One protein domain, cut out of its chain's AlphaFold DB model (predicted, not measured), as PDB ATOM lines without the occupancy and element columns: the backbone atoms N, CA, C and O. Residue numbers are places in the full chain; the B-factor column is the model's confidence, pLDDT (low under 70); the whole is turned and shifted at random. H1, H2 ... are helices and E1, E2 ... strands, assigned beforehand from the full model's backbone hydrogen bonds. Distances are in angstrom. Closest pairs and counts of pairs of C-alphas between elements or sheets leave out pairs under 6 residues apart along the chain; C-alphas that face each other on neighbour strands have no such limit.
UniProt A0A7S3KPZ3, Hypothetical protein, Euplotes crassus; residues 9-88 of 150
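This is residues 9 to 88 of the 150 residues of the protein "Hypothetical protein" of Euplotes crassus (UniProt A0A7S3KPZ3). This loose domain has little regular structure: a two-stranded antiparallel ribbon, E1 and E2, at one end, two short helices, H1 and H2, towards the other, and long loops between, of which residues 39 to 44 and 60 to 66 stick out. The 80 printed residues hold E1, H1, H2, E2 in that order, with 25 in named elements, class mixed. The radius of gyration of the C-alphas is 16.0 A, the spans 47 by 32 by 27 A.

E1, residues 9 to 13, and E2, residues 82 to 87, are antiparallel neighbours at 150 degrees, with N 10 and O 85 3.0 A apart, within hydrogen-bond range. Residues 20 to 21 pair antiparallel with 72 to 73. H1, residues 28 to 34, and H2, residues 52 to 58, only just touch, with 3 pairs of C-alphas within 8 A, the closest those of Asp 30 and Met 55, 7.1 A. They run the same way at a steep tilt of 58 degrees. Every O i to N i+4 pair in H1 and H2 is within hydrogen-bond range.

E1 begins at C-alpha 9 (10.637, 34.212, -18.445) and spans 13.6 A. H1 and H2 each span 9.9 A. E2 spans 16.4 A to C-alpha 87 (14.300, 33.394, -13.107).

The C-alphas farthest apart, of Lys 40 and Lys 79, are 48.1 A apart. The three links are long. The printed part has no cut, and no printed residue is under 70 in pLDDT.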
ATOM      1  N   PHE A   9      10.803  32.844 -17.973       92.81
ATOM      2  CA  PHE A   9      10.637  34.212 -18.445       92.81
ATOM      3  C   PHE A   9       9.196  34.652 -18.242       92.81
ATOM      4  O   PHE A   9       8.264  33.983 -18.697       92.81
ATOM      5  N   GLU A  10       9.028  35.804 -17.609       92.06
ATOM      6  CA  GLU A  10       7.736  36.448 -17.408       92.06
ATOM      7  C   GLU A  10       7.785  37.867 -17.958       92.06
ATOM      8  O   GLU A  10       8.787  38.566 -17.824       92.06
ATOM      9  N   ILE A  11       6.702  38.292 -18.603       91.00
ATOM     10  CA  ILE A  11       6.570  39.651 -19.127       91.00
ATOM     11  C   ILE A  11       5.531  40.362 -18.280       91.00
ATOM     12  O   ILE A  11       4.434  39.849 -18.067       91.00
ATOM     13  N   SER A  12       5.887  41.548 -17.810       89.62
ATOM     14  CA  SER A  12       5.017  42.413 -17.025       89.62
ATOM     15  C   SER A  12       5.079  43.851 -17.536       89.62
ATOM     16  O   SER A  12       5.980  44.231 -18.291       89.62
ATOM     17  N   GLY A  13       4.090  44.651 -17.139       85.69
ATOM     18  CA  GLY A  13       3.972  46.044 -17.556       85.69
ATOM     19  C   GLY A  13       3.342  46.231 -18.938       85.69
ATOM     20  O   GLY A  13       2.798  45.305 -19.539       85.69
ATOM     21  N   GLY A  14       3.415  47.469 -19.416       82.94
ATOM     22  CA  GLY A  14       2.808  47.917 -20.661       82.94
ATOM     23  C   GLY A  14       1.295  48.183 -20.579       82.94
ATOM     24  O   GLY A  14       0.639  47.829 -19.600       82.94
ATOM     25  N   PRO A  15       0.718  48.819 -21.617       80.75
ATOM     26  CA  PRO A  15      -0.711  49.147 -21.666       80.75
ATOM     27  C   PRO A  15      -1.611  47.926 -21.908       80.75
ATOM     28  O   PRO A  15      -2.814  47.982 -21.673       80.75
ATOM     29  N   SER A  16      -1.048  46.828 -22.421       78.56
ATOM     30  CA  SER A  16      -1.774  45.597 -22.745       78.56
ATOM     31  C   SER A  16      -1.329  44.440 -21.856       78.56
ATOM     32  O   SER A  16      -0.135  44.257 -21.632       78.56
ATOM     33  N   ASN A  17      -2.282  43.616 -21.404       81.94
ATOM     34  CA  ASN A  17      -1.998  42.385 -20.665       81.94
ATOM     35  C   ASN A  17      -1.373  41.350 -21.614       81.94
ATOM     36  O   ASN A  17      -2.070  40.706 -22.399       81.94
ATOM     37  N   VAL A  18      -0.047  41.238 -21.577       86.88
ATOM     38  CA  VAL A  18       0.724  40.337 -22.436       86.88
ATOM     39  C   VAL A  18       1.079  39.083 -21.649       86.88
ATOM     40  O   VAL A  18       1.769  39.150 -20.639       86.88
ATOM     41  N   LYS A  19       0.633  37.922 -22.135       87.81
ATOM     42  CA  LYS A  19       0.996  36.615 -21.574       87.81
ATOM     43  C   LYS A  19       1.740  35.786 -22.607       87.81
ATOM     44  O   LYS A  19       1.324  35.698 -23.764       87.81
ATOM     45  N   ILE A  20       2.820  35.142 -22.172       91.06
ATOM     46  CA  ILE A  20       3.554  34.184 -22.994       91.06
ATOM     47  C   ILE A  20       2.765  32.871 -23.010       91.06
ATOM     48  O   ILE A  20       2.621  32.199 -21.992       91.06
ATOM     49  N   SER A  21       2.262  32.490 -24.179       91.81
ATOM     50  CA  SER A  21       1.670  31.178 -24.408       91.81
ATOM     51  C   SER A  21       2.756  30.160 -24.738       91.81
ATOM     52  O   SER A  21       3.568  30.355 -25.641       91.81
ATOM     53  N   MET A  22       2.753  29.047 -24.012       89.25
ATOM     54  CA  MET A  22       3.689  27.935 -24.210       89.25
ATOM     55  C   MET A  22       3.110  26.834 -25.117       89.25
ATOM     56  O   MET A  22       3.714  25.774 -25.249       89.25
ATOM     57  N   GLY A  23       1.928  27.061 -25.703       89.19
ATOM     58  CA  GLY A  23       1.242  26.109 -26.578       89.19
ATOM     59  C   GLY A  23       1.371  26.460 -28.059       89.19
ATOM     60  O   GLY A  23       1.361  27.630 -28.447       89.19
ATOM     61  N   GLY A  24       1.441  25.439 -28.913       88.94
ATOM     62  CA  GLY A  24       1.625  25.600 -30.353       88.94
ATOM     63  C   GLY A  24       2.967  26.236 -30.724       88.94
ATOM     64  O   GLY A  24       2.979  27.129 -31.569       88.94
ATOM     65  N   ILE A  25       4.034  25.815 -30.049       91.69
ATOM     66  CA  ILE A  25       5.450  26.101 -30.308       91.69
ATOM     67  C   ILE A  25       6.185  24.879 -30.884       91.69
ATOM     68  O   ILE A  25       7.156  25.040 -31.615       91.69
ATOM     69  N   ALA A  26       5.726  23.661 -30.584       92.69
ATOM     70  CA  ALA A  26       6.294  22.430 -31.127       92.69
ATOM     71  C   ALA A  26       5.627  22.038 -32.449       92.69
ATOM     72  O   ALA A  26       4.425  22.251 -32.660       92.69
ATOM     73  N   HIS A  27       6.401  21.391 -33.320       89.50
ATOM     74  CA  HIS A  27       5.913  20.925 -34.607       89.50
ATOM     75  C   HIS A  27       4.811  19.864 -34.446       89.50
ATOM     76  O   HIS A  27       4.871  18.980 -33.588       89.50
ATOM     77  N   SER A  28       3.788  19.920 -35.303       91.12
ATOM     78  CA  SER A  28       2.629  19.018 -35.230       91.12
ATOM     79  C   SER A  28       3.012  17.539 -35.341       91.12
ATOM     80  O   SER A  28       2.406  16.703 -34.670       91.12
ATOM     81  N   ASN A  29       4.031  17.209 -36.142       91.38
ATOM     82  CA  ASN A  29       4.490  15.825 -36.288       91.38
ATOM     83  C   ASN A  29       5.198  15.319 -35.029       91.38
ATOM     84  O   ASN A  29       5.031  14.157 -34.673       91.38
ATOM     85  N   ASP A  30       5.927  16.181 -34.320       89.38
ATOM     86  CA  ASP A  30       6.623  15.790 -33.093       89.38
ATOM     87  C   ASP A  30       5.615  15.425 -31.999       89.38
ATOM     88  O   ASP A  30       5.746  14.376 -31.367       89.38
ATOM     89  N   LYS A  31       4.537  16.209 -31.882       90.25
ATOM     90  CA  LYS A  31       3.406  15.919 -30.988       90.25
ATOM     91  C   LYS A  31       2.692  14.611 -31.321       90.25
ATOM     92  O   LYS A  31       2.295  13.871 -30.427       90.25
ATOM     93  N   LYS A  32       2.472  14.340 -32.610       89.44
ATOM     94  CA  LYS A  32       1.663  13.194 -33.055       89.44
ATOM     95  C   LYS A  32       2.442  11.885 -33.110       89.44
ATOM     96  O   LYS A  32       1.858  10.829 -32.867       89.44
ATOM     97  N   LEU A  33       3.721  11.936 -33.474       88.12
ATOM     98  CA  LEU A  33       4.490  10.751 -33.859       88.12
ATOM     99  C   LEU A  33       5.638  10.434 -32.902       88.12
ATOM    100  O   LEU A  33       5.912   9.257 -32.698       88.12
ATOM    101  N   LYS A  34       6.295  11.441 -32.310       87.56
ATOM    102  CA  LYS A  34       7.562  11.231 -31.586       87.56
ATOM    103  C   LYS A  34       7.421  11.277 -30.071       87.56
ATOM    104  O   LYS A  34       7.938  10.405 -29.381       87.56
ATOM    105  N   PHE A  35       6.736  12.287 -29.548       88.19
ATOM    106  CA  PHE A  35       6.689  12.546 -28.113       88.19
ATOM    107  C   PHE A  35       5.346  12.103 -27.538       88.19
ATOM    108  O   PHE A  35       4.340  12.799 -27.662       88.19
ATOM    109  N   LYS A  36       5.329  10.922 -26.912       86.56
ATOM    110  CA  LYS A  36       4.156  10.364 -26.230       86.56
ATOM    111  C   LYS A  36       4.547   9.842 -24.859       86.56
ATOM    112  O   LYS A  36       5.601   9.232 -24.698       86.56
ATOM    113  N   ASN A  37       3.669  10.054 -23.886       85.81
ATOM    114  CA  ASN A  37       3.828   9.450 -22.572       85.81
ATOM    115  C   ASN A  37       3.467   7.960 -22.660       85.81
ATOM    116  O   ASN A  37       2.493   7.589 -23.310       85.81
ATOM    117  N   ASN A  38       4.239   7.111 -21.987       82.00
ATOM    118  CA  ASN A  38       4.076   5.653 -22.019       82.00
ATOM    119  C   ASN A  38       2.915   5.167 -21.122       82.00
ATOM    120  O   ASN A  38       2.643   3.978 -21.040       82.00
ATOM    121  N   GLY A  39       2.255   6.063 -20.376       78.88
ATOM    122  CA  GLY A  39       1.161   5.715 -19.457       78.88
ATOM    123  C   GLY A  39       1.581   4.893 -18.228       78.88
ATOM    124  O   GLY A  39       0.761   4.650 -17.352       78.88
ATOM    125  N   LYS A  40       2.860   4.509 -18.113       74.75
ATOM    126  CA  LYS A  40       3.403   3.655 -17.039       74.75
ATOM    127  C   LYS A  40       3.752   4.403 -15.735       74.75
ATOM    128  O   LYS A  40       4.546   3.910 -14.940       74.75
ATOM    129  N   GLY A  41       3.160   5.580 -15.517       70.00
ATOM    130  CA  GLY A  41       3.358   6.411 -14.322       70.00
ATOM    131  C   GLY A  41       4.729   7.100 -14.219       70.00
ATOM    132  O   GLY A  41       5.667   6.799 -14.959       70.00
ATOM    133  N   GLU A  42       4.848   8.038 -13.274       72.06
ATOM    134  CA  GLU A  42       6.053   8.869 -13.072       72.06
ATOM    135  C   GLU A  42       7.297   8.065 -12.652       72.06
ATOM    136  O   GLU A  42       8.423   8.500 -12.878       72.06
ATOM    137  N   GLN A  43       7.098   6.859 -12.107       73.75
ATOM    138  CA  GLN A  43       8.166   5.964 -11.642       73.75
ATOM    139  C   GLN A  43       9.060   5.454 -12.782       73.75
ATOM    140  O   GLN A  43      10.241   5.187 -12.584       73.75
ATOM    141  N   ILE A  44       8.500   5.316 -13.987       75.25
ATOM    142  CA  ILE A  44       9.237   4.903 -15.192       75.25
ATOM    143  C   ILE A  44       9.557   6.124 -16.064       75.25
ATOM    144  O   ILE A  44      10.527   6.118 -16.821       75.25
ATOM    145  N   GLN A  45       8.754   7.185 -15.956       81.19
ATOM    146  CA  GLN A  45       8.848   8.361 -16.805       81.19
ATOM    147  C   GLN A  45       8.881   9.654 -15.974       81.19
ATOM    148  O   GLN A  45       7.850  10.233 -15.655       81.19
ATOM    149  N   TRP A  46      10.088  10.159 -15.705       81.00
ATOM    150  CA  TRP A  46      10.314  11.376 -14.904       81.00
ATOM    151  C   TRP A  46      10.117  12.700 -15.674       81.00
ATOM    152  O   TRP A  46      10.278  13.784 -15.110       81.00
ATOM    153  N   LEU A  47       9.837  12.646 -16.979       84.44
ATOM    154  CA  LEU A  47       9.587  13.813 -17.831       84.44
ATOM    155  C   LEU A  47       8.223  13.702 -18.486       84.44
ATOM    156  O   LEU A  47       7.893  12.670 -19.054       84.44
ATOM    157  N   ASP A  48       7.473  14.794 -18.502       85.94
ATOM    158  CA  ASP A  48       6.244  14.870 -19.282       85.94
ATOM    159  C   ASP A  48       6.563  15.227 -20.742       85.94
ATOM    160  O   ASP A  48       6.861  16.385 -21.057       85.94
ATOM    161  N   PHE A  49       6.502  14.231 -21.633       86.88
ATOM    162  CA  PHE A  49       6.770  14.405 -23.061       86.88
ATOM    163  C   PHE A  49       5.667  15.164 -23.790       86.88
ATOM    164  O   PHE A  49       5.899  15.582 -24.916       86.88
ATOM    165  N   THR A  50       4.511  15.414 -23.169       86.81
ATOM    166  CA  THR A  50       3.445  16.233 -23.775       86.81
ATOM    167  C   THR A  50       3.769  17.730 -23.741       86.81
ATOM    168  O   THR A  50       3.209  18.506 -24.519       86.81
ATOM    169  N   LYS A  51       4.717  18.153 -22.892       90.50
ATOM    170  CA  LYS A  51       5.141  19.553 -22.795       90.50
ATOM    171  C   LYS A  51       5.910  19.967 -24.041       90.50
ATOM    172  O   LYS A  51       7.042  19.548 -24.261       90.50
ATOM    173  N   GLU A  52       5.347  20.898 -24.802       93.06
ATOM    174  CA  GLU A  52       5.952  21.370 -26.050       93.06
ATOM    175  C   GLU A  52       7.343  22.006 -25.858       93.06
ATOM    176  O   GLU A  52       8.223  21.796 -26.686       93.06
ATOM    177  N   ARG A  53       7.601  22.694 -24.732       91.88
ATOM    178  CA  ARG A  53       8.945  23.229 -24.412       91.88
ATOM    179  C   ARG A  53      10.006  22.134 -24.330       91.88
ATOM    180  O   ARG A  53      11.165  22.368 -24.655       91.88
ATOM    181  N   LEU A  54       9.607  20.947 -23.876       90.81
ATOM    182  CA  LEU A  54      10.489  19.794 -23.835       90.81
ATOM    183  C   LEU A  54      10.793  19.325 -25.261       90.81
ATOM    184  O   LEU A  54      11.956  19.159 -25.604       90.81
ATOM    185  N   MET A  55       9.764  19.188 -26.098       92.94
ATOM    186  CA  MET A  55       9.915  18.775 -27.499       92.94
ATOM    187  C   MET A  55      10.862  19.709 -28.266       92.94
ATOM    188  O   MET A  55      11.796  19.239 -28.909       92.94
ATOM    189  N   VAL A  56      10.673  21.028 -28.127       93.62
ATOM    190  CA  VAL A  56      11.534  22.051 -28.753       93.62
ATOM    191  C   VAL A  56      12.989  21.922 -28.288       93.62
ATOM    192  O   VAL A  56      13.914  22.066 -29.091       93.62
ATOM    193  N   TRP A  57      13.210  21.621 -27.005       91.50
ATOM    194  CA  TRP A  57      14.555  21.424 -26.460       91.50
ATOM    195  C   TRP A  57      15.244  20.167 -27.007       91.50
ATOM    196  O   TRP A  57      16.441  20.197 -27.270       91.50
ATOM    197  N   TYR A  58      14.502  19.074 -27.196       91.00
ATOM    198  CA  TYR A  58      15.051  17.813 -27.711       91.00
ATOM    199  C   TYR A  58      15.249  17.787 -29.229       91.00
ATOM    200  O   TYR A  58      15.851  16.844 -29.744       91.00
ATOM    201  N   GLN A  59      14.772  18.796 -29.957       90.81
ATOM    202  CA  GLN A  59      15.134  18.960 -31.358       90.81
ATOM    203  C   GLN A  59      16.644  19.224 -31.466       90.81
ATOM    204  O   GLN A  59      17.164  20.140 -30.832       90.81
ATOM    205  N   MET A  60      17.350  18.422 -32.261       88.31
ATOM    206  CA  MET A  60      18.786  18.604 -32.483       88.31
ATOM    207  C   MET A  60      19.043  19.863 -33.312       88.31
ATOM    208  O   MET A  60      18.314  20.133 -34.265       88.31
ATOM    209  N   GLU A  61      20.085  20.604 -32.947       90.12
ATOM    210  CA  GLU A  61      20.577  21.765 -33.689       90.12
ATOM    211  C   GLU A  61      21.967  21.452 -34.233       90.12
ATOM    212  O   GLU A  61      22.744  20.739 -33.597       90.12
ATOM    213  N   SER A  62      22.275  21.968 -35.420       90.62
ATOM    214  CA  SER A  62      23.556  21.706 -36.090       90.62
ATOM    215  C   SER A  62      24.656  22.700 -35.712       90.62
ATOM    216  O   SER A  62      25.824  22.430 -35.977       90.62
ATOM    217  N   PHE A  63      24.301  23.837 -35.107       90.94
ATOM    218  CA  PHE A  63      25.218  24.937 -34.805       90.94
ATOM    219  C   PHE A  63      25.405  25.129 -33.291       90.94
ATOM    220  O   PHE A  63      24.480  24.836 -32.528       90.94
ATOM    221  N   PRO A  64      26.581  25.617 -32.843       88.69
ATOM    222  CA  PRO A  64      26.845  25.896 -31.428       88.69
ATOM    223  C   PRO A  64      26.000  27.061 -30.901       88.69
ATOM    224  O   PRO A  64      25.483  26.985 -29.788       88.69
ATOM    225  N   ASP A  65      25.804  28.087 -31.731       89.62
ATOM    226  CA  ASP A  65      24.886  29.188 -31.469       89.62
ATOM    227  C   ASP A  65      23.524  28.826 -32.057       89.62
ATOM    228  O   ASP A  65      23.331  28.806 -33.275       89.62
ATOM    229  N   PHE A  66      22.571  28.501 -31.188       91.38
ATOM    230  CA  PHE A  66      21.231  28.105 -31.600       91.38
ATOM    231  C   PHE A  66      20.157  28.841 -30.803       91.38
ATOM    232  O   PHE A  66      20.319  29.173 -29.630       91.38
ATOM    233  N   MET A  67      19.014  29.060 -31.449       91.25
ATOM    234  CA  MET A  67      17.850  29.698 -30.846       91.25
ATOM    235  C   MET A  67      16.721  28.681 -30.705       91.25
ATOM    236  O   MET A  67      16.357  28.001 -31.661       91.25
ATOM    237  N   LYS A  68      16.124  28.608 -29.513       92.38
ATOM    238  CA  LYS A  68      14.954  27.769 -29.236       92.38
ATOM    239  C   LYS A  68      13.752  28.633 -28.899       92.38
ATOM    240  O   LYS A  68      13.852  29.575 -28.116       92.38
ATOM    241  N   MET A  69      12.594  28.280 -29.448       92.94
ATOM    242  CA  MET A  69      11.352  28.981 -29.145       92.94
ATOM    243  C   MET A  69      10.917  28.702 -27.700       92.94
ATOM    244  O   MET A  69      10.578  27.571 -27.353       92.94
ATOM    245  N   TYR A  70      10.896  29.737 -26.858       94.00
ATOM    246  CA  TYR A  70      10.410  29.614 -25.481       94.00
ATOM    247  C   TYR A  70       8.876  29.631 -25.392       94.00
ATOM    248  O   TYR A  70       8.267  28.865 -24.642       94.00
ATOM    249  N   GLY A  71       8.250  30.514 -26.170       93.62
ATOM    250  CA  GLY A  71       6.816  30.765 -26.159       93.62
ATOM    251  C   GLY A  71       6.413  31.739 -27.261       93.62
ATOM    252  O   GLY A  71       7.264  32.278 -27.968       93.62
ATOM    253  N   LYS A  72       5.108  31.971 -27.402       92.56
ATOM    254  CA  LYS A  72       4.540  32.964 -28.318       92.56
ATOM    255  C   LYS A  72       3.607  33.908 -27.584       92.56
ATOM    256  O   LYS A  72       2.894  33.504 -26.671       92.56
ATOM    257  N   ILE A  73       3.561  35.147 -28.035       91.94
ATOM    258  CA  ILE A  73       2.566  36.114 -27.589       91.94
ATOM    259  C   ILE A  73       1.490  36.153 -28.667       91.94
ATOM    260  O   ILE A  73       1.769  36.470 -29.821       91.94
ATOM    261  N   SER A  74       0.269  35.768 -28.306       85.56
ATOM    262  CA  SER A  74      -0.865  35.840 -29.223       85.56
ATOM    263  C   SER A  74      -1.401  37.269 -29.248       85.56
ATOM    264  O   SER A  74      -1.805  37.792 -28.213       85.56
ATOM    265  N   GLY A  75      -1.447  37.879 -30.431       85.06
ATOM    266  CA  GLY A  75      -1.995  39.223 -30.630       85.06
ATOM    267  C   GLY A  75      -0.931  40.309 -30.780       85.06
ATOM    268  O   GLY A  75       0.264  40.037 -30.875       85.06
ATOM    269  N   LYS A  76      -1.388  41.560 -30.864       86.31
ATOM    270  CA  LYS A  76      -0.519  42.728 -31.037       86.31
ATOM    271  C   LYS A  76      -0.133  43.290 -29.672       86.31
ATOM    272  O   LYS A  76      -1.006  43.575 -28.858       86.31
ATOM    273  N   MET A  77       1.163  43.492 -29.450       89.25
ATOM    274  CA  MET A  77       1.644  44.270 -28.309       89.25
ATOM    275  C   MET A  77       1.494  45.758 -28.622       89.25
ATOM    276  O   MET A  77       1.918  46.223 -29.681       89.25
ATOM    277  N   SER A  78       0.875  46.503 -27.709       90.19
ATOM    278  CA  SER A  78       0.765  47.957 -27.836       90.19
ATOM    279  C   SER A  78       2.119  48.619 -27.567       90.19
ATOM    280  O   SER A  78       2.941  48.076 -26.825       90.19
ATOM    281  N   LYS A  79       2.382  49.783 -28.171       90.69
ATOM    282  CA  LYS A  79       3.627  50.520 -27.924       90.69
ATOM    283  C   LYS A  79       3.678  50.939 -26.453       90.69
ATOM    284  O   LYS A  79       2.769  51.605 -25.969       90.69
ATOM    285  N   GLY A  80       4.747  50.568 -25.760       91.31
ATOM    286  CA  GLY A  80       4.933  50.885 -24.351       91.31
ATOM    287  C   GLY A  80       6.172  50.209 -23.780       91.31
ATOM    288  O   GLY A  80       6.886  49.503 -24.494       91.31
ATOM    289  N   ASN A  81       6.404  50.429 -22.490       92.44
ATOM    290  CA  ASN A  81       7.518  49.826 -21.770       92.44
ATOM    291  C   ASN A  81       7.063  48.511 -21.139       92.44
ATOM    292  O   ASN A  81       6.130  48.496 -20.336       92.44
ATOM    293  N   TYR A  82       7.740  47.429 -21.508       92.38
ATOM    294  CA  TYR A  82       7.538  46.098 -20.951       92.38
ATOM    295  C   TYR A  82       8.796  45.677 -20.205       92.38
ATOM    296  O   TYR A  82       9.912  45.963 -20.645       92.38
ATOM    297  N   THR A  83       8.615  44.964 -19.104       93.12
ATOM    298  CA  THR A  83       9.701  44.427 -18.290       93.12
ATOM    299  C   THR A  83       9.683  42.911 -18.386       93.12
ATOM    300  O   THR A  83       8.656  42.277 -18.136       93.12
ATOM    301  N   VAL A  84      10.826  42.331 -18.753       92.81
ATOM    302  CA  VAL A  84      11.027  40.880 -18.763       92.81
ATOM    303  C   VAL A  84      11.735  40.486 -17.475       92.81
ATOM    304  O   VAL A  84      12.888  40.858 -17.261       92.81
ATOM    305  N   THR A  85      11.050  39.731 -16.627       93.88
ATOM    306  CA  THR A  85      11.625  39.150 -15.415       93.88
ATOM    307  C   THR A  85      12.148  37.759 -15.742       93.88
ATOM    308  O   THR A  85      11.433  36.935 -16.317       93.88
ATOM    309  N   VAL A  86      13.404  37.499 -15.379       93.75
ATOM    310  CA  VAL A  86      14.083  36.227 -15.641       93.75
ATOM    311  C   VAL A  86      14.369  35.524 -14.322       93.75
ATOM    312  O   VAL A  86      15.062  36.068 -13.465       93.75
ATOM    313  N   SER A  87      13.868  34.300 -14.170       94.62
ATOM    314  CA  SER A  87      14.300  33.394 -13.107       94.62
ATOM    315  C   SER A  87      15.461  32.549 -13.623       94.62
ATOM    316  O   SER A  87      15.246  31.593 -14.372       94.62
ATOM    317  N   ASP A  88      16.683  32.937 -13.258       91.38
ATOM    318  CA  ASP A  88      17.909  32.260 -13.680       91.38
ATOM    319  C   ASP A  88      18.145  30.995 -12.845       91.38
ATOM    320  O   ASP A  88      18.570  31.047 -11.691       91.38
TER     321      ASP A  88